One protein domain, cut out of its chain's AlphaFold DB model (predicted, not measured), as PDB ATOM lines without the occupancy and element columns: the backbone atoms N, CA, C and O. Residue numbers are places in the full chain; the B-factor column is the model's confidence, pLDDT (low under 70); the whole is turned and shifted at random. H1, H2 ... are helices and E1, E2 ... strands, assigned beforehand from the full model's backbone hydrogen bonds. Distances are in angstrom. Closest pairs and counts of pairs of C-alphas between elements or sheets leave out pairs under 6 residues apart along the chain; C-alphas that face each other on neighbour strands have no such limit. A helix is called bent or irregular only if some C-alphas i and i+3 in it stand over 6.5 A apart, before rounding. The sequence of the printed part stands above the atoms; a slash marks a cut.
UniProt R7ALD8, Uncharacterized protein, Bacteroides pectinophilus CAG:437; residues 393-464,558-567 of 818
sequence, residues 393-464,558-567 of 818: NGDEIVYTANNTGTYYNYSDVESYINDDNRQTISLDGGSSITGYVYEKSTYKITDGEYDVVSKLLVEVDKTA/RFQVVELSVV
ATOM      1  N   ASN A 393      12.739  95.824  37.420       80.94
ATOM      2  CA  ASN A 393      14.109  95.348  37.264       80.94
ATOM      3  C   ASN A 393      14.234  94.693  35.878       80.94
ATOM      4  O   ASN A 393      13.916  93.518  35.699       80.94
ATOM      5  N   GLY A 394      14.600  95.485  34.866       84.62
ATOM      6  CA  GLY A 394      14.360  95.105  33.471       84.62
ATOM      7  C   GLY A 394      12.855  95.076  33.187       84.62
ATOM      8  O   GLY A 394      12.173  96.073  33.413       84.62
ATOM      9  N   ASP A 395      12.339  93.934  32.732       80.44
ATOM     10  CA  ASP A 395      10.905  93.744  32.473       80.44
ATOM     11  C   ASP A 395      10.112  93.246  33.701       80.44
ATOM     12  O   ASP A 395       8.884  93.373  33.728       80.44
ATOM     13  N   GLU A 396      10.787  92.712  34.730       84.25
ATOM     14  CA  GLU A 396      10.149  92.177  35.943       84.25
ATOM     15  C   GLU A 396       9.642  93.283  36.880       84.25
ATOM     16  O   GLU A 396      10.316  94.288  37.096       84.25
ATOM     17  N   ILE A 397       8.480  93.057  37.501       88.38
ATOM     18  CA  ILE A 397       7.940  93.890  38.588       88.38
ATOM     19  C   ILE A 397       8.739  93.645  39.879       88.38
ATOM     20  O   ILE A 397       9.077  92.504  40.193       88.38
ATOM     21  N   VAL A 398       9.011  94.710  40.638       88.81
ATOM     22  CA  VAL A 398       9.707  94.669  41.935       88.81
ATOM     23  C   VAL A 398       8.706  94.646  43.094       88.81
ATOM     24  O   VAL A 398       7.733  95.399  43.103       88.81
ATOM     25  N   TYR A 399       8.969  93.807  44.096       89.75
ATOM     26  CA  TYR A 399       8.099  93.600  45.259       89.75
ATOM     27  C   TYR A 399       8.847  93.805  46.588       89.75
ATOM     28  O   TYR A 399      10.064  93.639  46.672       89.75
ATOM     29  N   THR A 400       8.112  94.093  47.662       87.56
ATOM     30  CA  THR A 400       8.543  93.797  49.034       87.56
ATOM     31  C   THR A 400       7.946  92.462  49.477       87.56
ATOM     32  O   THR A 400       6.802  92.136  49.155       87.56
ATOM     33  N   ALA A 401       8.738  91.673  50.203       84.31
ATOM     34  CA  ALA A 401       8.363  90.351  50.693       84.31
ATOM     35  C   ALA A 401       8.201  90.371  52.216       84.31
ATOM     36  O   ALA A 401       9.151  90.665  52.938       84.31
ATOM     37  N   ASN A 402       7.012  90.016  52.698       80.75
ATOM     38  CA  ASN A 402       6.705  89.864  54.115       80.75
ATOM     39  C   ASN A 402       6.488  88.387  54.454       80.75
ATOM     40  O   ASN A 402       5.808  87.650  53.737       80.75
ATOM     41  N   ASN A 403       7.064  87.940  55.568       73.88
ATOM     42  CA  ASN A 403       6.897  86.570  56.030       73.88
ATOM     43  C   ASN A 403       5.661  86.454  56.932       73.88
ATOM     44  O   ASN A 403       5.624  87.045  58.009       73.88
ATOM     45  N   THR A 404       4.676  85.649  56.530       70.88
ATOM     46  CA  THR A 404       3.455  85.407  57.323       70.88
ATOM     47  C   THR A 404       3.677  84.519  58.554       70.88
ATOM     48  O   THR A 404       2.754  84.306  59.337       70.88
ATOM     49  N   GLY A 405       4.855  83.895  58.687       66.19
ATOM     50  CA  GLY A 405       5.124  82.855  59.685       66.19
ATOM     51  C   GLY A 405       4.307  81.567  59.494       66.19
ATOM     52  O   GLY A 405       4.384  80.668  60.332       66.19
ATOM     53  N   THR A 406       3.527  81.458  58.412       74.00
ATOM     54  CA  THR A 406       2.609  80.339  58.168       74.00
ATOM     55  C   THR A 406       3.271  79.277  57.294       74.00
ATOM     56  O   THR A 406       3.845  79.582  56.246       74.00
ATOM     57  N   TYR A 407       3.170  78.016  57.727       80.38
ATOM     58  CA  TYR A 407       3.823  76.873  57.091       80.38
ATOM     59  C   TYR A 407       2.837  75.756  56.751       80.38
ATOM     60  O   TYR A 407       2.060  75.323  57.602       80.38
ATOM     61  N   TYR A 408       2.990  75.210  55.552       80.75
ATOM     62  CA  TYR A 408       2.227  74.094  55.006       80.75
ATOM     63  C   TYR A 408       3.141  72.886  54.782       80.75
ATOM     64  O   TYR A 408       4.345  73.024  54.541       80.75
ATOM     65  N   ASN A 409       2.586  71.681  54.863       83.25
ATOM     66  CA  ASN A 409       3.259  70.470  54.399       83.25
ATOM     67  C   ASN A 409       2.940  70.277  52.914       83.25
ATOM     68  O   ASN A 409       1.924  70.765  52.427       83.25
ATOM     69  N   TYR A 410       3.771  69.523  52.198       81.94
ATOM     70  CA  TYR A 410       3.549  69.216  50.780       81.94
ATOM     71  C   TYR A 410       2.125  68.730  50.449       81.94
ATOM     72  O   TYR A 410       1.545  69.180  49.468       81.94
ATOM     73  N   SER A 411       1.530  67.886  51.301       81.62
ATOM     74  CA  SER A 411       0.147  67.389  51.171       81.62
ATOM     75  C   SER A 411      -0.922  68.477  51.105       81.62
ATOM     76  O   SER A 411      -1.997  68.253  50.558       81.62
ATOM     77  N   ASP A 412      -0.638  69.636  51.690       84.25
ATOM     78  CA  ASP A 412      -1.617  70.690  51.939       84.25
ATOM     79  C   ASP A 412      -1.637  71.702  50.773       84.25
ATOM     80  O   ASP A 412      -2.540  72.530  50.676       84.25
ATOM     81  N   VAL A 413      -0.628  71.628  49.890       85.69
ATOM     82  CA  VAL A 413      -0.371  72.562  48.780       85.69
ATOM     83  C   VAL A 413       0.091  71.879  47.473       85.69
ATOM     84  O   VAL A 413       0.461  72.574  46.529       85.69
ATOM     85  N   GLU A 414       0.051  70.543  47.368       85.81
ATOM     86  CA  GLU A 414       0.557  69.773  46.208       85.81
ATOM     87  C   GLU A 414       0.019  70.275  44.856       85.81
ATOM     88  O   GLU A 414       0.775  70.377  43.892       85.81
ATOM     89  N   SER A 415      -1.251  70.686  44.793       86.94
ATOM     90  CA  SER A 415      -1.886  71.226  43.581       86.94
ATOM     91  C   SER A 415      -1.199  72.467  42.994       86.94
ATOM     92  O   SER A 415      -1.347  72.737  41.804       86.94
ATOM     93  N   TYR A 416      -0.460  73.225  43.808       85.81
ATOM     94  CA  TYR A 416       0.257  74.429  43.381       85.81
ATOM     95  C   TYR A 416       1.689  74.123  42.914       85.81
ATOM     96  O   TYR A 416       2.283  74.937  42.208       85.81
ATOM     97  N   ILE A 417       2.242  72.959  43.275       85.62
ATOM     98  CA  ILE A 417       3.660  72.615  43.118       85.62
ATOM     99  C   ILE A 417       3.882  71.909  41.775       85.62
ATOM    100  O   ILE A 417       3.954  70.685  41.677       85.62
ATOM    101  N   ASN A 418       3.999  72.711  40.722       85.56
ATOM    102  CA  ASN A 418       4.343  72.290  39.365       85.56
ATOM    103  C   ASN A 418       5.240  73.353  38.703       85.56
ATOM    104  O   ASN A 418       5.306  74.487  39.180       85.56
ATOM    105  N   ASP A 419       5.953  72.991  37.636       82.31
ATOM    106  CA  ASP A 419       6.935  73.892  37.019       82.31
ATOM    107  C   ASP A 419       6.285  75.095  36.309       82.31
ATOM    108  O   ASP A 419       6.872  76.175  36.316       82.31
ATOM    109  N   ASP A 420       5.053  74.966  35.800       84.50
ATOM    110  CA  ASP A 420       4.305  76.068  35.169       84.50
ATOM    111  C   ASP A 420       3.926  77.177  36.179       84.50
ATOM    112  O   ASP A 420       3.901  78.364  35.847       84.50
ATOM    113  N   ASN A 421       3.686  76.804  37.441       87.44
ATOM    114  CA  ASN A 421       3.446  77.719  38.562       87.44
ATOM    115  C   ASN A 421       4.738  78.255  39.208       87.44
ATOM    116  O   ASN A 421       4.655  79.075  40.130       87.44
ATOM    117  N   ARG A 422       5.925  77.781  38.808       90.56
ATOM    118  CA  ARG A 422       7.189  78.102  39.482       90.56
ATOM    119  C   ARG A 422       7.769  79.417  38.960       90.56
ATOM    120  O   ARG A 422       8.214  79.497  37.820       90.56
ATOM    121  N   GLN A 423       7.820  80.439  39.810       89.06
ATOM    122  CA  GLN A 423       8.243  81.792  39.434       89.06
ATOM    123  C   GLN A 423       9.366  82.319  40.329       89.06
ATOM    124  O   GLN A 423       9.444  81.994  41.516       89.06
ATOM    125  N   THR A 424      10.229  83.147  39.740       90.06
ATOM    126  CA  THR A 424      11.178  84.009  40.453       90.06
ATOM    127  C   THR A 424      10.611  85.423  40.474       90.06
ATOM    128  O   THR A 424      10.033  85.870  39.489       90.06
ATOM    129  N   ILE A 425      10.757  86.098  41.608       87.56
ATOM    130  CA  ILE A 425      10.207  87.419  41.886       87.56
ATOM    131  C   ILE A 425      11.362  88.343  42.289       87.56
ATOM    132  O   ILE A 425      12.055  88.064  43.274       87.56
ATOM    133  N   SER A 426      11.570  89.431  41.544       88.94
ATOM    134  CA  SER A 426      12.513  90.497  41.903       88.94
ATOM    135  C   SER A 426      12.043  91.256  43.153       88.94
ATOM    136  O   SER A 426      10.885  91.670  43.250       88.94
ATOM    137  N   LEU A 427      12.948  91.463  44.111       86.81
ATOM    138  CA  LEU A 427      12.690  92.156  45.374       86.81
ATOM    139  C   LEU A 427      13.413  93.501  45.447       86.81
ATOM    140  O   LEU A 427      14.486  93.685  44.863       86.81
ATOM    141  N   ASP A 428      12.852  94.442  46.207       81.75
ATOM    142  CA  ASP A 428      13.546  95.698  46.485       81.75
ATOM    143  C   ASP A 428      14.855  95.453  47.260       81.75
ATOM    144  O   ASP A 428      15.011  94.463  47.975       81.75
ATOM    145  N   GLY A 429      15.843  96.320  47.046       80.06
ATOM    146  CA  GLY A 429      17.238  96.055  47.409       80.06
ATOM    147  C   GLY A 429      17.989  95.127  46.437       80.06
ATOM    148  O   GLY A 429      19.176  94.881  46.640       80.06
ATOM    149  N   GLY A 430      17.349  94.641  45.365       78.12
ATOM    150  CA  GLY A 430      18.014  93.916  44.271       78.12
ATOM    151  C   GLY A 430      18.280  92.430  44.537       78.12
ATOM    152  O   GLY A 430      19.122  91.829  43.870       78.12
ATOM    153  N   SER A 431      17.581  91.842  45.510       82.81
ATOM    154  CA  SER A 431      17.525  90.386  45.705       82.81
ATOM    155  C   SER A 431      16.381  89.769  44.886       82.81
ATOM    156  O   SER A 431      15.593  90.482  44.270       82.81
ATOM    157  N   SER A 432      16.253  88.444  44.883       84.75
ATOM    158  CA  SER A 432      15.119  87.751  44.256       84.75
ATOM    159  C   SER A 432      14.722  86.512  45.049       84.75
ATOM    160  O   SER A 432      15.589  85.853  45.626       84.75
ATOM    161  N   ILE A 433      13.439  86.152  45.023       85.69
ATOM    162  CA  ILE A 433      12.895  84.968  45.699       85.69
ATOM    163  C   ILE A 433      12.193  84.052  44.694       85.69
ATOM    164  O   ILE A 433      11.492  84.528  43.806       85.69
ATOM    165  N   THR A 434      12.387  82.737  44.807       89.06
ATOM    166  CA  THR A 434      11.809  81.749  43.879       89.06
ATOM    167  C   THR A 434      10.906  80.776  44.626       89.06
ATOM    168  O   THR A 434      11.298  80.222  45.651       89.06
ATOM    169  N   GLY A 435       9.713  80.527  44.092       90.00
ATOM    170  CA  GLY A 435       8.717  79.640  44.690       90.00
ATOM    171  C   GLY A 435       7.594  79.304  43.714       90.00
ATOM    172  O   GLY A 435       7.751  79.460  42.504       90.00
ATOM    173  N   TYR A 436       6.465  78.843  44.239       91.38
ATOM    174  CA  TYR A 436       5.276  78.486  43.465       91.38
ATOM    175  C   TYR A 436       4.155  79.497  43.724       91.38
ATOM    176  O   TYR A 436       3.902  79.857  44.874       91.38
ATOM    177  N   VAL A 437       3.486  79.974  42.672       92.12
ATOM    178  CA  VAL A 437       2.372  80.929  42.799       92.12
ATOM    179  C   VAL A 437       1.223  80.286  43.577       92.12
ATOM    180  O   VAL A 437       0.699  79.249  43.174       92.12
ATOM    181  N   TYR A 438       0.837  80.912  44.690       89.75
ATOM    182  CA  TYR A 438      -0.260  80.464  45.550       89.75
ATOM    183  C   TYR A 438      -1.499  81.341  45.385       89.75
ATOM    184  O   TYR A 438      -2.606  80.835  45.228       89.75
ATOM    185  N   GLU A 439      -1.296  82.658  45.356       91.25
ATOM    186  CA  GLU A 439      -2.361  83.638  45.168       91.25
ATOM    187  C   GLU A 439      -1.890  84.742  44.217       91.25
ATOM    188  O   GLU A 439      -0.728  85.167  44.244       91.25
ATOM    189  N   LYS A 440      -2.815  85.208  43.379       91.31
ATOM    190  CA  LYS A 440      -2.679  86.439  42.605       91.31
ATOM    191  C   LYS A 440      -3.727  87.440  43.061       91.31
ATOM    192  O   LYS A 440      -4.803  87.054  43.520       91.31
ATOM    193  N   SER A 441      -3.437  88.719  42.878       88.62
ATOM    194  CA  SER A 441      -4.395  89.795  43.117       88.62
ATOM    195  C   SER A 441      -4.293  90.827  42.004       88.62
ATOM    196  O   SER A 441      -3.195  91.182  41.579       88.62
ATOM    197  N   THR A 442      -5.438  91.315  41.539       86.94
ATOM    198  CA  THR A 442      -5.506  92.343  40.501       86.94
ATOM    199  C   THR A 442      -5.181  93.708  41.108       86.94
ATOM    200  O   THR A 442      -5.894  94.188  41.990       86.94
ATOM    201  N   TYR A 443      -4.100  94.336  40.652       81.25
ATOM    202  CA  TYR A 443      -3.723  95.706  41.012       81.25
ATOM    203  C   TYR A 443      -4.151  96.662  39.896       81.25
ATOM    204  O   TYR A 443      -3.998  96.343  38.718       81.25
ATOM    205  N   LYS A 444      -4.652  97.846  40.264       77.50
ATOM    206  CA  LYS A 444      -5.030  98.910  39.320       77.50
ATOM    207  C   LYS A 444      -4.017 100.050  39.396       77.50
ATOM    208  O   LYS A 444      -3.757 100.553  40.488       77.50
ATOM    209  N   ILE A 445      -3.469 100.446  38.254       74.88
ATOM    210  CA  ILE A 445      -2.546 101.579  38.086       74.88
ATOM    211  C   ILE A 445      -2.937 102.380  36.831       74.88
ATOM    212  O   ILE A 445      -3.891 102.028  36.141       74.88
ATOM    213  N   THR A 446      -2.265 103.504  36.566       70.44
ATOM    214  CA  THR A 446      -2.704 104.500  35.567       70.44
ATOM    215  C   THR A 446      -2.806 103.958  34.131       70.44
ATOM    216  O   THR A 446      -3.572 104.496  33.338       70.44
ATOM    217  N   ASP A 447      -2.067 102.899  33.793       68.69
ATOM    218  CA  ASP A 447      -2.052 102.239  32.480       68.69
ATOM    219  C   ASP A 447      -2.917 100.964  32.389       68.69
ATOM    220  O   ASP A 447      -3.092 100.435  31.288       68.69
ATOM    221  N   GLY A 448      -3.523 100.491  33.490       76.62
ATOM    222  CA  GLY A 448      -4.484  99.384  33.445       76.62
ATOM    223  C   GLY A 448      -4.638  98.562  34.729       76.62
ATOM    224  O   GLY A 448      -4.238  98.957  35.826       76.62
ATOM    225  N   GLU A 449      -5.244  97.382  34.572       83.88
ATOM    226  CA  GLU A 449      -5.408  96.377  35.628       83.88
ATOM    227  C   GLU A 449      -4.510  95.162  35.351       83.88
ATOM    228  O   GLU A 449      -4.511  94.624  34.243       83.88
ATOM    229  N   TYR A 450      -3.745  94.727  36.356       84.88
ATOM    230  CA  TYR A 450      -2.712  93.696  36.221       84.88
ATOM    231  C   TYR A 450      -2.805  92.639  37.330       84.88
ATOM    232  O   TYR A 450      -2.750  92.967  38.516       84.88
ATOM    233  N   ASP A 451      -2.861  91.360  36.952       88.62
ATOM    234  CA  ASP A 451      -2.816  90.226  37.887       88.62
ATOM    235  C   ASP A 451      -1.377  89.905  38.320       88.62
ATOM    236  O   ASP A 451      -0.662  89.122  37.681       88.62
ATOM    237  N   VAL A 452      -0.969  90.491  39.445       89.69
ATOM    238  CA  VAL A 452       0.341  90.277  40.081       89.69
ATOM    239  C   VAL A 452       0.297  89.129  41.093       89.69
ATOM    240  O   VAL A 452      -0.769  88.754  41.585       89.69
ATOM    241  N   VAL A 453       1.455  88.549  41.419       90.81
ATOM    242  CA  VAL A 453       1.555  87.515  42.465       90.81
ATOM    243  C   VAL A 453       1.495  88.194  43.830       90.81
ATOM    244  O   VAL A 453       2.350  89.016  44.141       90.81
ATOM    245  N   SER A 454       0.500  87.844  44.644       90.06
ATOM    246  CA  SER A 454       0.323  88.389  45.996       90.06
ATOM    247  C   SER A 454       0.778  87.423  47.088       90.06
ATOM    248  O   SER A 454       1.164  87.865  48.168       90.06
ATOM    249  N   LYS A 455       0.794  86.108  46.813       91.06
ATOM    250  CA  LYS A 455       1.360  85.097  47.718       91.06
ATOM    251  C   LYS A 455       2.166  84.041  46.969       91.06
ATOM    252  O   LYS A 455       1.704  83.470  45.977       91.06
ATOM    253  N   LEU A 456       3.354  83.746  47.493       91.12
ATOM    254  CA  LEU A 456       4.301  82.773  46.953       91.12
ATOM    255  C   LEU A 456       4.578  81.676  47.992       91.12
ATOM    256  O   LEU A 456       4.934  81.971  49.133       91.12
ATOM    257  N   LEU A 457       4.436  80.411  47.594       88.31
ATOM    258  CA  LEU A 457       4.849  79.249  48.382       88.31
ATOM    259  C   LEU A 457       6.330  78.966  48.131       88.31
ATOM    260  O   LEU A 457       6.713  78.466  47.071       88.31
ATOM    261  N   VAL A 458       7.161  79.273  49.121       87.31
ATOM    262  CA  VAL A 458       8.614  79.065  49.076       87.31
ATOM    263  C   VAL A 458       8.956  77.801  49.856       87.31
ATOM    264  O   VAL A 458       8.463  77.600  50.965       87.31
ATOM    265  N   GLU A 459       9.763  76.918  49.274       84.69
ATOM    266  CA  GLU A 459      10.174  75.674  49.930       84.69
ATOM    267  C   GLU A 459      11.212  75.948  51.024       84.69
ATOM    268  O   GLU A 459      12.188  76.660  50.791       84.69
ATOM    269  N   VAL A 460      11.009  75.367  52.210       75.88
ATOM    270  CA  VAL A 460      11.898  75.522  53.370       75.88
ATOM    271  C   VAL A 460      12.431  74.166  53.830       75.88
ATOM    272  O   VAL A 460      11.679  73.197  53.974       75.88
ATOM    273  N   ASP A 461      13.744  74.092  54.050       63.78
ATOM    274  CA  ASP A 461      14.421  72.858  54.457       63.78
ATOM    275  C   ASP A 461      14.064  72.493  55.912       63.78
ATOM    276  O   ASP A 461      13.989  73.347  56.797       63.78
ATOM    277  N   LYS A 462      13.841  71.202  56.176       55.75
ATOM    278  CA  LYS A 462      13.373  70.681  57.472       55.75
ATOM    279  C   LYS A 462      14.440  70.656  58.573       55.75
ATOM    280  O   LYS A 462      14.163  70.141  59.656       55.75
ATOM    281  N   THR A 463      15.647  71.140  58.289       48.84
ATOM    282  CA  THR A 463      16.821  71.030  59.168       48.84
ATOM    283  C   THR A 463      17.219  72.322  59.887       48.84
ATOM    284  O   THR A 463      18.023  72.248  60.814       48.84
ATOM    285  N   ALA A 464      16.637  73.471  59.525       43.72
ATOM    286  CA  ALA A 464      16.812  74.726  60.259       43.72
ATOM    287  C   ALA A 464      16.081  74.686  61.616       43.72
ATOM    288  O   ALA A 464      14.941  74.217  61.704       43.72
ATOM    289  N   ARG A 558       8.373  71.115  53.203       79.50
ATOM    290  CA  ARG A 558       7.531  72.149  53.832       79.50
ATOM    291  C   ARG A 558       7.608  73.430  53.019       79.50
ATOM    292  O   ARG A 558       8.629  73.711  52.400       79.50
ATOM    293  N   PHE A 559       6.527  74.196  53.045       83.38
ATOM    294  CA  PHE A 559       6.392  75.434  52.289       83.38
ATOM    295  C   PHE A 559       5.949  76.557  53.213       83.38
ATOM    296  O   PHE A 559       5.126  76.346  54.102       83.38
ATOM    297  N   GLN A 560       6.500  77.741  52.997       85.62
ATOM    298  CA  GLN A 560       6.176  78.965  53.711       85.62
ATOM    299  C   GLN A 560       5.424  79.903  52.775       85.62
ATOM    300  O   GLN A 560       5.807  80.042  51.612       85.62
ATOM    301  N   VAL A 561       4.364  80.543  53.271       85.44
ATOM    302  CA  VAL A 561       3.679  81.598  52.518       85.44
ATOM    303  C   VAL A 561       4.391  82.924  52.758       85.44
ATOM    304  O   VAL A 561       4.375  83.467  53.866       85.44
ATOM    305  N   VAL A 562       5.002  83.438  51.696       85.06
ATOM    306  CA  VAL A 562       5.515  84.805  51.617       85.06
ATOM    307  C   VAL A 562       4.437  85.668  50.972       85.06
ATOM    308  O   VAL A 562       3.979  85.367  49.868       85.06
ATOM    309  N   GLU A 563       4.026  86.725  51.665       86.69
ATOM    310  CA  GLU A 563       3.148  87.757  51.115       86.69
ATOM    311  C   GLU A 563       3.982  88.787  50.355       86.69
ATOM    312  O   GLU A 563       5.026  89.243  50.825       86.69
ATOM    313  N   LEU A 564       3.523  89.132  49.156       88.06
ATOM    314  CA  LEU A 564       4.203  90.018  48.224       88.06
ATOM    315  C   LEU A 564       3.362  91.277  48.021       88.06
ATOM    316  O   LEU A 564       2.204  91.214  47.609       88.06
ATOM    317  N   SER A 565       3.956  92.430  48.313       87.38
ATOM    318  CA  SER A 565       3.379  93.746  48.028       87.38
ATOM    319  C   SER A 565       4.166  94.383  46.890       87.38
ATOM    320  O   SER A 565       5.396  94.376  46.915       87.38
ATOM    321  N   VAL A 566       3.488  94.901  45.865       88.12
ATOM    322  CA  VAL A 566       4.185  95.509  44.722       88.12
ATOM    323  C   VAL A 566       4.803  96.843  45.135       88.12
ATOM    324  O   VAL A 566       4.142  97.649  45.790       88.12
ATOM    325  N   VAL A 567       6.042  97.108  44.719       86.56
ATOM    326  CA  VAL A 567       6.641  98.438  44.862       86.56
ATOM    327  C   VAL A 567       6.222  99.299  43.678       86.56
ATOM    328  O   VAL A 567       6.530  99.000  42.523       86.56
TER     329      VAL A 567
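What this domain is: This is residues 393 to 464 and 558 to 567 of the 818 residues of an uncharacterized protein of Bacteroides pectinophilus CAG:437 (UniProt R7ALD8). A small closed barrel of five strands, E1 to E5, has one short helix, H1, packed on its outside, and the E3 and E4 hairpin runs on past the barrel as an arm whose tip, residues 444 to 449, sticks out. E1 and E3 bend sharply as they wrap round the barrel. The printed part has 82 residues, with named elements in the order E1, H1, E2, E3, E4, E5; round the ring run E1, E2, E3, E4, E5 and back to E1, a mixed sheet, and the class is mostly strand. The whole is compact, with a radius of gyration of the C-alphas of 13.2 A, and elongated, spanning 43 by 27 by 22 A.

How they stand to each other: Start at the barrel with E3, residues 432 to 445, and E4, residues 448 to 460, an antiparallel hairpin; look for N 436 and O 457, 2.9 A apart and within hydrogen-bond range. On the other side of E3 is E2, residues 422 to 427, its antiparallel hairpin partner, with N 425 and O 433 at 2.8 A. E2, E3 and E4 form a meander, each strand the antiparallel neighbour of the one before. On the other side of E4 is E5, residues 558 to 566, antiparallel, with N 458 and O 560 at 2.9 A. E1, residues 396 to 409, closes the ring: it is antiparallel to E5, with N 402 and O 563 at 2.8 A, and parallel to E2, with N 399 and O 426 at 3.0 A. E2 and E5 are apart. H1, residues 410 to 416, is on the barrel and outside it, at a height over the sheet of 7.9 A; its closest C-alphas to E5 are those of Tyr 410 and Arg 558, 5.8 A apart. E1, H1 and E2 form a strand-helix-strand unit, two parallel neighbour strands with a helix between, and its crossover is right-handed. H1 is irregular, C-alphas 412 and 415 being 8.4 A apart; 1 of its 3 O i to N i+4 pairs and 2 of its 4 O i to N i+3 pairs are within hydrogen-bond range.

Where its parts are: Find C-alpha 396 at (10.149, 92.177, 35.943); from there E1 runs 29.3 A to residue 409, bending by 88 degrees at residue 405. H1 measures 9.6 A and E2 16.2 A. E3 measures 23.3 A and bends by 118 degrees at residue 435. E4 runs 35.1 A from C-alpha 448 at (-4.484, 99.384, 33.445). E5 runs 25.3 A and ends at C-alpha 566, (4.185, 95.509, 44.722).

The domain as a whole: The C-alphas farthest apart are those of Thr 446 and Thr 463, at 45.4 A. Residues 465 to 557 are cut out, and C-alphas 464 and 558 are 11.6 A apart across the cut. The links printed whole are tight; E4 to E5 is the link across the cut. The mean pLDDT of the printed part is 82.9; look for values under 70 at residues 405, 447 and 461 to 464.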